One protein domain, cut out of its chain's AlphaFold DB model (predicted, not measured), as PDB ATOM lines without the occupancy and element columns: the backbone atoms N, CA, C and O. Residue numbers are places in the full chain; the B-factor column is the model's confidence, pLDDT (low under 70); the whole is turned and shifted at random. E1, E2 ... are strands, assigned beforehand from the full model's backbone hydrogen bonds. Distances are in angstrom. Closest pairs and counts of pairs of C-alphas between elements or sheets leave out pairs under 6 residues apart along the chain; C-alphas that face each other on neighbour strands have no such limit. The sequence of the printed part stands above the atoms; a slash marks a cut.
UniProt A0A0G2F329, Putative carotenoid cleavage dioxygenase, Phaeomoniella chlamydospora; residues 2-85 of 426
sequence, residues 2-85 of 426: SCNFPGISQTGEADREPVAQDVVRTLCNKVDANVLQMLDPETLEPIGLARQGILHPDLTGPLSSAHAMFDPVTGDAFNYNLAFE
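Overview. This is residues 2 to 85 of the 426 residues of the protein "Putative carotenoid cleavage dioxygenase" of Phaeomoniella chlamydospora (UniProt A0A0G2F329). With little regular structure, the domain is a small three-stranded sheet, E1, E2 and E3, set among long loops, with one long separate strand, E4, running out to the last printed residue. The 84 printed residues have no named helix and four strands, E1 to E4 in chain order; the all-strand class rests on 24 residues. The sheet, E1 - E2 - E3, is antiparallel; the whole is compact, radius of gyration of the C-alphas 12.4 A, spanning 40 by 29 by 21 A.

Along the chain. E1 is residues 27 to 30, from C-alpha 27 at (0.787, 11.976, 8.860). E2 is 35 to 39, E3 46 to 51, 14.8 A long, and E4 77 to 85, 25.5 A, ending at C-alpha 85 (5.506, 9.282, -23.291).

Arrangement. Residues 2 to 3 pair antiparallel with 27 to 28 of E1. E1, E2 and E3 form a meander, each strand the antiparallel neighbour of the one before; both pairs are hairpins. N 29 and O 37 are 2.8 A apart, N 50 and O 36 2.8 A, within hydrogen-bond range. E4 is apart from E1, E2 and E3 and pairs with no named strand; residues 69 to 70 pair with its 77 to 78, antiparallel.

Size, cuts and confidence. The C-alphas farthest apart, of Glu 42 and Glu 85, are 41.4 A apart. The printed part has no cut; the link E3 to E4, 25 residues, is long. No printed residue is under 70 in pLDDT.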
ATOM      1  N   SER A   2       3.381  15.931   5.680       90.69
ATOM      2  CA  SER A   2       2.184  16.773   5.918       90.69
ATOM      3  C   SER A   2       1.171  16.034   6.789       90.69
ATOM      4  O   SER A   2       1.233  14.811   6.861       90.69
ATOM      5  N   CYS A   3       0.226  16.734   7.413       90.00
ATOM      6  CA  CYS A   3      -0.945  16.106   8.024       90.00
ATOM      7  C   CYS A   3      -2.040  15.900   6.971       90.00
ATOM      8  O   CYS A   3      -2.116  16.671   6.017       90.00
ATOM      9  N   ASN A   4      -2.878  14.877   7.159       90.38
ATOM     10  CA  ASN A   4      -4.163  14.695   6.473       90.38
ATOM     11  C   ASN A   4      -4.122  15.004   4.974       90.38
ATOM     12  O   ASN A   4      -4.831  15.894   4.507       90.38
ATOM     13  N   PHE A   5      -3.269  14.308   4.219       94.31
ATOM     14  CA  PHE A   5      -3.230  14.526   2.776       94.31
ATOM     15  C   PHE A   5      -4.642  14.304   2.195       94.31
ATOM     16  O   PHE A   5      -5.193  13.216   2.382       94.31
ATOM     17  N   PRO A   6      -5.249  15.312   1.545       95.06
ATOM     18  CA  PRO A   6      -6.648  15.238   1.152       95.06
ATOM     19  C   PRO A   6      -6.864  14.185   0.065       95.06
ATOM     20  O   PRO A   6      -5.950  13.857  -0.693       95.06
ATOM     21  N   GLY A   7      -8.075  13.630   0.001       94.44
ATOM     22  CA  GLY A   7      -8.413  12.566  -0.951       94.44
ATOM     23  C   GLY A   7      -7.962  11.159  -0.536       94.44
ATOM     24  O   GLY A   7      -8.185  10.211  -1.291       94.44
ATOM     25  N   ILE A   8      -7.303  11.005   0.624       93.62
ATOM     26  CA  ILE A   8      -6.712   9.735   1.071       93.62
ATOM     27  C   ILE A   8      -7.056   9.431   2.536       93.62
ATOM     28  O   ILE A   8      -6.930  10.280   3.424       93.62
ATOM     29  N   SER A   9      -7.467   8.189   2.793       91.81
ATOM     30  CA  SER A   9      -7.779   7.673   4.127       91.81
ATOM     31  C   SER A   9      -6.509   7.430   4.956       91.81
ATOM     32  O   SER A   9      -5.389   7.430   4.443       91.81
ATOM     33  N   GLN A  10      -6.671   7.142   6.252       88.50
ATOM     34  CA  GLN A  10      -5.559   6.738   7.128       88.50
ATOM     35  C   GLN A  10      -4.802   5.501   6.618       88.50
ATOM     36  O   GLN A  10      -3.600   5.379   6.833       88.50
ATOM     37  N   THR A  11      -5.489   4.595   5.920       90.00
ATOM     38  CA  THR A  11      -4.924   3.335   5.418       90.00
ATOM     39  C   THR A  11      -4.436   3.424   3.970       90.00
ATOM     40  O   THR A  11      -3.885   2.456   3.447       90.00
ATOM     41  N   GLY A  12      -4.554   4.590   3.323       90.38
ATOM     42  CA  GLY A  12      -4.091   4.805   1.949       90.38
ATOM     43  C   GLY A  12      -5.133   4.513   0.861       90.38
ATOM     44  O   GLY A  12      -4.765   4.358  -0.302       90.38
ATOM     45  N   GLU A  13      -6.414   4.445   1.218       92.88
ATOM     46  CA  GLU A  13      -7.530   4.275   0.279       92.88
ATOM     47  C   GLU A  13      -8.097   5.631  -0.168       92.88
ATOM     48  O   GLU A  13      -7.819   6.654   0.456       92.88
ATOM     49  N   ALA A  14      -8.887   5.658  -1.247       90.62
ATOM     50  CA  ALA A  14      -9.581   6.877  -1.663       90.62
ATOM     51  C   ALA A  14     -10.546   7.314  -0.557       90.62
ATOM     52  O   ALA A  14     -11.367   6.516  -0.108       90.62
ATOM     53  N   ASP A  15     -10.479   8.580  -0.162       88.62
ATOM     54  CA  ASP A  15     -11.341   9.134   0.876       88.62
ATOM     55  C   ASP A  15     -11.895  10.486   0.442       88.62
ATOM     56  O   ASP A  15     -11.170  11.331  -0.078       88.62
ATOM     57  N   ARG A  16     -13.197  10.674   0.636       84.75
ATOM     58  CA  ARG A  16     -13.905  11.916   0.303       84.75
ATOM     59  C   ARG A  16     -14.432  12.634   1.537       84.75
ATOM     60  O   ARG A  16     -15.075  13.671   1.399       84.75
ATOM     61  N   GLU A  17     -14.159  12.095   2.720       81.62
ATOM     62  CA  GLU A  17     -14.548  12.720   3.973       81.62
ATOM     63  C   GLU A  17     -13.647  13.930   4.268       81.62
ATOM     64  O   GLU A  17     -12.417  13.791   4.309       81.62
ATOM     65  N   PRO A  18     -14.225  15.124   4.484       77.81
ATOM     66  CA  PRO A  18     -13.455  16.284   4.899       77.81
ATOM     67  C   PRO A  18     -12.881  16.068   6.300       77.81
ATOM     68  O   PRO A  18     -13.543  15.549   7.200       77.81
ATOM     69  N   VAL A  19     -11.649  16.530   6.507       78.75
ATOM     70  CA  VAL A  19     -11.004  16.544   7.825       78.75
ATOM     71  C   VAL A  19     -10.818  17.994   8.245       78.75
ATOM     72  O   VAL A  19     -10.263  18.792   7.491       78.75
ATOM     73  N   ALA A  20     -11.291  18.340   9.443       76.56
ATOM     74  CA  ALA A  20     -11.075  19.665  10.009       76.56
ATOM     75  C   ALA A  20      -9.566  19.954  10.128       76.56
ATOM     76  O   ALA A  20      -8.787  19.074  10.502       76.56
ATOM     77  N   GLN A  21      -9.147  21.176   9.789       72.00
ATOM     78  CA  GLN A  21      -7.726  21.541   9.698       72.00
ATOM     79  C   GLN A  21      -6.983  21.456  11.046       72.00
ATOM     80  O   GLN A  21      -5.766  21.298  11.065       72.00
ATOM     81  N   ASP A  22      -7.702  21.531  12.167       76.12
ATOM     82  CA  ASP A  22      -7.176  21.447  13.532       76.12
ATOM     83  C   ASP A  22      -7.049  20.007  14.067       76.12
ATOM     84  O   ASP A  22      -6.456  19.786  15.123       76.12
ATOM     85  N   VAL A  23      -7.561  19.007  13.342       83.62
ATOM     86  CA  VAL A  23      -7.529  17.596  13.749       83.62
ATOM     87  C   VAL A  23      -6.441  16.855  12.987       83.62
ATOM     88  O   VAL A  23      -6.561  16.664  11.786       83.62
ATOM     89  N   VAL A  24      -5.414  16.334  13.661       88.75
ATOM     90  CA  VAL A  24      -4.401  15.475  13.018       88.75
ATOM     91  C   VAL A  24      -4.867  14.016  13.026       88.75
ATOM     92  O   VAL A  24      -4.765  13.327  14.036       88.75
ATOM     93  N   ARG A  25      -5.375  13.536  11.886       88.31
ATOM     94  CA  ARG A  25      -5.860  12.160  11.689       88.31
ATOM     95  C   ARG A  25      -4.759  11.220  11.193       88.31
ATOM     96  O   ARG A  25      -4.749  10.046  11.549       88.31
ATOM     97  N   THR A  26      -3.872  11.712  10.336       91.69
ATOM     98  CA  THR A  26      -2.749  10.948   9.773       91.69
ATOM     99  C   THR A  26      -1.593  11.877   9.438       91.69
ATOM    100  O   THR A  26      -1.804  13.030   9.057       91.69
ATOM    101  N   LEU A  27      -0.371  11.358   9.497       94.12
ATOM    102  CA  LEU A  27       0.787  11.976   8.860       94.12
ATOM    103  C   LEU A  27       1.006  11.330   7.492       94.12
ATOM    104  O   LEU A  27       0.761  10.142   7.317       94.12
ATOM    105  N   CYS A  28       1.461  12.109   6.519       95.06
ATOM    106  CA  CYS A  28       1.782  11.656   5.174       95.06
ATOM    107  C   CYS A  28       3.239  11.988   4.842       95.06
ATOM    108  O   CYS A  28       3.644  13.157   4.722       95.06
ATOM    109  N   ASN A  29       4.022  10.929   4.669       94.94
ATOM    110  CA  ASN A  29       5.366  10.981   4.130       94.94
ATOM    111  C   ASN A  29       5.341  10.907   2.601       94.94
ATOM    112  O   ASN A  29       4.548  10.175   2.004       94.94
ATOM    113  N   LYS A  30       6.225  11.689   1.980       95.31
ATOM    114  CA  LYS A  30       6.288  11.902   0.533       95.31
ATOM    115  C   LYS A  30       7.730  11.798   0.062       95.31
ATOM    116  O   LYS A  30       8.651  12.128   0.806       95.31
ATOM    117  N   VAL A  31       7.892  11.365  -1.177       94.69
ATOM    118  CA  VAL A  31       9.161  11.298  -1.909       94.69
ATOM    119  C   VAL A  31       8.927  11.854  -3.317       94.69
ATOM    120  O   VAL A  31       7.776  12.076  -3.689       94.69
ATOM    121  N   ASP A  32       9.973  12.024  -4.129       95.75
ATOM    122  CA  ASP A  32       9.847  12.489  -5.526       95.75
ATOM    123  C   ASP A  32       9.304  11.409  -6.490       95.75
ATOM    124  O   ASP A  32       9.763  11.219  -7.619       95.75
ATOM    125  N   ALA A  33       8.314  10.651  -6.026       95.50
ATOM    126  CA  ALA A  33       7.621   9.600  -6.749       95.50
ATOM    127  C   ALA A  33       6.120   9.678  -6.467       95.50
ATOM    128  O   ALA A  33       5.668  10.341  -5.539       95.50
ATOM    129  N   ASN A  34       5.326   8.945  -7.240       96.12
ATOM    130  CA  ASN A  34       3.872   8.928  -7.082       96.12
ATOM    131  C   ASN A  34       3.357   8.167  -5.841       96.12
ATOM    132  O   ASN A  34       2.175   7.836  -5.798       96.12
ATOM    133  N   VAL A  35       4.226   7.845  -4.880       96.62
ATOM    134  CA  VAL A  35       3.928   7.026  -3.699       96.62
ATOM    135  C   VAL A  35       3.810   7.920  -2.471       96.62
ATOM    136  O   VAL A  35       4.638   8.801  -2.251       96.62
ATOM    137  N   LEU A  36       2.799   7.648  -1.654       96.62
ATOM    138  CA  LEU A  36       2.517   8.350  -0.410       96.62
ATOM    139  C   LEU A  36       2.427   7.314   0.712       96.62
ATOM    140  O   LEU A  36       1.752   6.298   0.550       96.62
ATOM    141  N   GLN A  37       3.090   7.560   1.838       96.88
ATOM    142  CA  GLN A  37       3.054   6.671   3.002       96.88
ATOM    143  C   GLN A  37       2.333   7.359   4.155       96.88
ATOM    144  O   GLN A  37       2.700   8.473   4.525       96.88
ATOM    145  N   MET A  38       1.340   6.685   4.727       96.38
ATOM    146  CA  MET A  38       0.592   7.186   5.874       96.38
ATOM    147  C   MET A  38       1.190   6.630   7.159       96.38
ATOM    148  O   MET A  38       1.518   5.442   7.223       96.38
ATOM    149  N   LEU A  39       1.346   7.495   8.157       95.62
ATOM    150  CA  LEU A  39       1.856   7.155   9.478       95.62
ATOM    151  C   LEU A  39       0.835   7.557  10.543       95.62
ATOM    152  O   LEU A  39       0.191   8.607  10.427       95.62
ATOM    153  N   ASP A  40       0.738   6.744  11.590       94.00
ATOM    154  CA  ASP A  40      -0.002   7.104  12.794       94.00
ATOM    155  C   ASP A  40       0.650   8.338  13.453       94.00
ATOM    156  O   ASP A  40       1.876   8.374  13.605       94.00
ATOM    157  N   PRO A  41      -0.117   9.382  13.810       90.94
ATOM    158  CA  PRO A  41       0.449  10.623  14.331       90.94
ATOM    159  C   PRO A  41       1.025  10.507  15.749       90.94
ATOM    160  O   PRO A  41       1.824  11.362  16.130       90.94
ATOM    161  N   GLU A  42       0.645   9.486  16.527       91.12
ATOM    162  CA  GLU A  42       1.161   9.259  17.881       91.12
ATOM    163  C   GLU A  42       2.296   8.228  17.895       91.12
ATOM    164  O   GLU A  42       3.328   8.459  18.527       91.12
ATOM    165  N   THR A  43       2.122   7.089  17.217       94.25
ATOM    166  CA  THR A  43       3.093   5.980  17.246       94.25
ATOM    167  C   THR A  43       4.156   6.081  16.157       94.25
ATOM    168  O   THR A  43       5.212   5.462  16.279       94.25
ATOM    169  N   LEU A  44       3.900   6.874  15.107       94.06
ATOM    170  CA  LEU A  44       4.707   6.972  13.885       94.06
ATOM    171  C   LEU A  44       4.795   5.659  13.089       94.06
ATOM    172  O   LEU A  44       5.591   5.559  12.152       94.06
ATOM    173  N   GLU A  45       3.984   4.656  13.432       96.00
ATOM    174  CA  GLU A  45       3.942   3.395  12.702       96.00
ATOM    175  C   GLU A  45       3.376   3.614  11.293       96.00
ATOM    176  O   GLU A  45       2.428   4.384  11.115       96.00
ATOM    177  N   PRO A  46       3.930   2.945  10.268       96.19
ATOM    178  CA  PRO A  46       3.353   2.979   8.936       96.19
ATOM    179  C   PRO A  46       2.015   2.237   8.923       96.19
ATOM    180  O   PRO A  46       1.967   1.028   9.137       96.19
ATOM    181  N   ILE A  47       0.943   2.965   8.623       95.69
ATOM    182  CA  ILE A  47      -0.441   2.463   8.647       95.69
ATOM    183  C   ILE A  47      -1.087   2.394   7.260       95.69
ATOM    184  O   ILE A  47      -2.150   1.798   7.105       95.69
ATOM    185  N   GLY A  48      -0.447   2.964   6.235       95.56
ATOM    186  CA  GLY A  48      -1.003   2.974   4.886       95.56
ATOM    187  C   GLY A  48       0.012   3.290   3.798       95.56
ATOM    188  O   GLY A  48       1.043   3.925   4.029       95.56
ATOM    189  N   LEU A  49      -0.305   2.858   2.580       96.31
ATOM    190  CA  LEU A  49       0.456   3.179   1.379       96.31
ATOM    191  C   LEU A  49      -0.514   3.472   0.241       96.31
ATOM    192  O   LEU A  49      -1.364   2.648  -0.079       96.31
ATOM    193  N   ALA A  50      -0.343   4.619  -0.405       96.12
ATOM    194  CA  ALA A  50      -1.146   5.034  -1.542       96.12
ATOM    195  C   ALA A  50      -0.259   5.367  -2.744       96.12
ATOM    196  O   ALA A  50       0.928   5.681  -2.618       96.12
ATOM    197  N   ARG A  51      -0.861   5.332  -3.933       96.81
ATOM    198  CA  ARG A  51      -0.278   5.891  -5.157       96.81
ATOM    199  C   ARG A  51      -1.212   6.937  -5.730       96.81
ATOM    200  O   ARG A  51      -2.419   6.751  -5.669       96.81
ATOM    201  N   GLN A  52      -0.668   7.971  -6.365       97.44
ATOM    202  CA  GLN A  52      -1.466   9.075  -6.919       97.44
ATOM    203  C   GLN A  52      -2.570   8.634  -7.893       97.44
ATOM    204  O   GLN A  52      -3.580   9.316  -7.989       97.44
ATOM    205  N   GLY A  53      -2.446   7.479  -8.554       97.00
ATOM    206  CA  GLY A  53      -3.519   6.930  -9.393       97.00
ATOM    207  C   GLY A  53      -4.843   6.672  -8.655       97.00
ATOM    208  O   GLY A  53      -5.880   6.590  -9.304       97.00
ATOM    209  N   ILE A  54      -4.833   6.580  -7.317       95.81
ATOM    210  CA  ILE A  54      -6.055   6.481  -6.504       95.81
ATOM    211  C   ILE A  54      -6.824   7.805  -6.421       95.81
ATOM    212  O   ILE A  54      -8.038   7.804  -6.254       95.81
ATOM    213  N   LEU A  55      -6.111   8.928  -6.552       97.00
ATOM    214  CA  LEU A  55      -6.680  10.271  -6.519       97.00
ATOM    215  C   LEU A  55      -7.390  10.580  -7.838       97.00
ATOM    216  O   LEU A  55      -8.490  11.127  -7.846       97.00
ATOM    217  N   HIS A  56      -6.768  10.213  -8.963       97.25
ATOM    218  CA  HIS A  56      -7.324  10.429 -10.294       97.25
ATOM    219  C   HIS A  56      -6.715   9.451 -11.320       97.25
ATOM    220  O   HIS A  56      -5.494   9.261 -11.320       97.25
ATOM    221  N   PRO A  57      -7.517   8.864 -12.237       96.75
ATOM    222  CA  PRO A  57      -7.064   7.819 -13.165       96.75
ATOM    223  C   PRO A  57      -5.938   8.261 -14.109       96.75
ATOM    224  O   PRO A  57      -5.109   7.441 -14.497       96.75
ATOM    225  N   ASP A  58      -5.861   9.550 -14.444       97.06
ATOM    226  CA  ASP A  58      -4.814  10.069 -15.334       97.06
ATOM    227  C   ASP A  58      -3.431  10.198 -14.668       97.06
ATOM    228  O   ASP A  58      -2.428  10.354 -15.369       97.06
ATOM    229  N   LEU A  59      -3.331  10.111 -13.334       97.88
ATOM    230  CA  LEU A  59      -2.076  10.268 -12.581       97.88
ATOM    231  C   LEU A  59      -1.231   8.981 -12.611       97.88
ATOM    232  O   LEU A  59      -0.944   8.346 -11.596       97.88
ATOM    233  N   THR A  60      -0.844   8.587 -13.821       95.62
ATOM    234  CA  THR A  60      -0.191   7.309 -14.152       95.62
ATOM    235  C   THR A  60       1.337   7.355 -14.110       95.62
ATOM    236  O   THR A  60       2.000   6.318 -14.151       95.62
ATOM    237  N   GLY A  61       1.919   8.548 -14.037       95.94
ATOM    238  CA  GLY A  61       3.354   8.773 -14.078       95.94
ATOM    239  C   GLY A  61       4.082   8.330 -12.807       95.94
ATOM    240  O   GLY A  61       3.494   8.370 -11.722       95.94
ATOM    241  N   PRO A  62       5.359   7.908 -12.911       94.50
ATOM    242  CA  PRO A  62       6.129   7.420 -11.767       94.50
ATOM    243  C   PRO A  62       6.681   8.528 -10.863       94.50
ATOM    244  O   PRO A  62       6.964   8.252  -9.698       94.50
ATOM    245  N   LEU A  63       6.856   9.750 -11.379       95.94
ATOM    246  CA  LEU A  63       7.495  10.852 -10.658       95.94
ATOM    247  C   LEU A  63       6.483  11.920 -10.236       95.94
ATOM    248  O   LEU A  63       5.517  12.201 -10.946       95.94
ATOM    249  N   SER A  64       6.749  12.531  -9.090       97.31
ATOM    250  CA  SER A  64       6.021  13.669  -8.525       97.31
ATOM    251  C   SER A  64       6.989  14.485  -7.661       97.31
ATOM    252  O   SER A  64       8.149  14.099  -7.552       97.31
ATOM    253  N   SER A  65       6.541  15.592  -7.074       96.62
ATOM    254  CA  SER A  65       7.328  16.370  -6.114       96.62
ATOM    255  C   SER A  65       7.063  15.883  -4.687       96.62
ATOM    256  O   SER A  65       5.904  15.687  -4.296       96.62
ATOM    257  N   ALA A  66       8.122  15.743  -3.885       95.44
ATOM    258  CA  ALA A  66       8.011  15.536  -2.440       95.44
ATOM    259  C   ALA A  66       7.378  16.753  -1.727       95.44
ATOM    260  O   ALA A  66       6.681  16.600  -0.715       95.44
ATOM    261  N   HIS A  67       7.561  17.948  -2.296       96.62
ATOM    262  CA  HIS A  67       6.986  19.218  -1.855       96.62
ATOM    263  C   HIS A  67       5.666  19.500  -2.578       96.62
ATOM    264  O   HIS A  67       5.570  20.390  -3.426       96.62
ATOM    265  N   ALA A  68       4.636  18.713  -2.256       96.44
ATOM    266  CA  ALA A  68       3.260  19.116  -2.535       96.44
ATOM    267  C   ALA A  68       2.970  20.440  -1.810       96.44
ATOM    268  O   ALA A  68       3.291  20.566  -0.625       96.44
ATOM    269  N   MET A  69       2.362  21.394  -2.508       96.81
ATOM    270  CA  MET A  69       1.972  22.681  -1.930       96.81
ATOM    271  C   MET A  69       0.581  22.565  -1.317       96.81
ATOM    272  O   MET A  69      -0.249  21.811  -1.820       96.81
ATOM    273  N   PHE A  70       0.319  23.318  -0.256       95.81
ATOM    274  CA  PHE A  70      -0.981  23.347   0.406       95.81
ATOM    275  C   PHE A  70      -1.474  24.785   0.465       95.81
ATOM    276  O   PHE A  70      -0.698  25.686   0.786       95.81
ATOM    277  N   ASP A  71      -2.745  24.994   0.141       95.81
ATOM    278  CA  ASP A  71      -3.387  26.287   0.343       95.81
ATOM    279  C   ASP A  71      -3.481  26.589   1.849       95.81
ATOM    280  O   ASP A  71      -4.065  25.783   2.581       95.81
ATOM    281  N   PRO A  72      -2.945  27.723   2.337       92.19
ATOM    282  CA  PRO A  72      -2.990  28.053   3.762       92.19
ATOM    283  C   PRO A  72      -4.401  28.390   4.277       92.19
ATOM    284  O   PRO A  72      -4.610  28.423   5.486       92.19
ATOM    285  N   VAL A  73      -5.359  28.661   3.388       92.38
ATOM    286  CA  VAL A  73      -6.758  28.982   3.691       92.38
ATOM    287  C   VAL A  73      -7.641  27.748   3.523       92.38
ATOM    288  O   VAL A  73      -8.332  27.350   4.460       92.38
ATOM    289  N   THR A  74      -7.639  27.122   2.344       93.31
ATOM    290  CA  THR A  74      -8.564  26.010   2.049       93.31
ATOM    291  C   THR A  74      -8.032  24.653   2.500       93.31
ATOM    292  O   THR A  74      -8.817  23.743   2.763       93.31
ATOM    293  N   GLY A  75      -6.711  24.504   2.637       93.94
ATOM    294  CA  GLY A  75      -6.048  23.224   2.878       93.94
ATOM    295  C   GLY A  75      -5.906  22.351   1.627       93.94
ATOM    296  O   GLY A  75      -5.366  21.247   1.723       93.94
ATOM    297  N   ASP A  76      -6.369  22.816   0.461       96.69
ATOM    298  CA  ASP A  76      -6.277  22.064  -0.792       96.69
ATOM    299  C   ASP A  76      -4.812  21.761  -1.129       96.69
ATOM    300  O   ASP A  76      -3.935  22.622  -1.013       96.69
ATOM    301  N   ALA A  77      -4.544  20.533  -1.570       97.69
ATOM    302  CA  ALA A  77      -3.205  20.103  -1.952       97.69
ATOM    303  C   ALA A  77      -2.978  20.309  -3.451       97.69
ATOM    304  O   ALA A  77      -3.866  20.057  -4.261       97.69
ATOM    305  N   PHE A  78      -1.769  20.696  -3.837       98.56
ATOM    306  CA  PHE A  78      -1.364  20.908  -5.222       98.56
ATOM    307  C   PHE A  78      -0.056  20.178  -5.505       98.56
ATOM    308  O   PHE A  78       0.894  20.244  -4.720       98.56
ATOM    309  N   ASN A  79       0.005  19.470  -6.630       98.50
ATOM    310  CA  ASN A  79       1.220  18.793  -7.070       98.50
ATOM    311  C   ASN A  79       1.188  18.543  -8.593       98.50
ATOM    312  O   ASN A  79       0.256  18.939  -9.295       98.50
ATOM    313  N   TYR A  80       2.214  17.879  -9.120       98.56
ATOM    314  CA  TYR A  80       2.250  17.353 -10.475       98.56
ATOM    315  C   TYR A  80       2.438  15.838 -10.453       98.56
ATOM    316  O   TYR A  80       3.058  15.279  -9.550       98.56
ATOM    317  N   ASN A  81       1.967  15.173 -11.497       98.56
ATOM    318  CA  ASN A  81       2.344  13.808 -11.830       98.56
ATOM    319  C   ASN A  81       3.036  13.804 -13.197       98.56
ATOM    320  O   ASN A  81       2.528  14.393 -14.150       98.56
ATOM    321  N   LEU A  82       4.208  13.181 -13.292       98.00
ATOM    322  CA  LEU A  82       5.024  13.176 -14.504       98.00
ATOM    323  C   LEU A  82       5.079  11.772 -15.101       98.00
ATOM    324  O   LEU A  82       5.735  10.884 -14.555       98.00
ATOM    325  N   ALA A  83       4.419  11.594 -16.246       96.88
ATOM    326  CA  ALA A  83       4.498  10.385 -17.064       96.88
ATOM    327  C   ALA A  83       5.511  10.548 -18.202       96.88
ATOM    328  O   ALA A  83       5.779  11.660 -18.655       96.88
ATOM    329  N   PHE A  84       6.081   9.437 -18.672       94.75
ATOM    330  CA  PHE A  84       7.032   9.436 -19.784       94.75
ATOM    331  C   PHE A  84       6.353   8.861 -21.024       94.75
ATOM    332  O   PHE A  84       6.006   7.682 -21.055       94.75
ATOM    333  N   GLU A  85       6.192   9.673 -22.063       93.75
ATOM    334  CA  GLU A  85       5.506   9.282 -23.291       93.75
ATOM    335  C   GLU A  85       6.365   9.647 -24.503       93.75
ATOM    336  O   GLU A  85       6.675  10.812 -24.743       93.75
TER     337      GLU A  85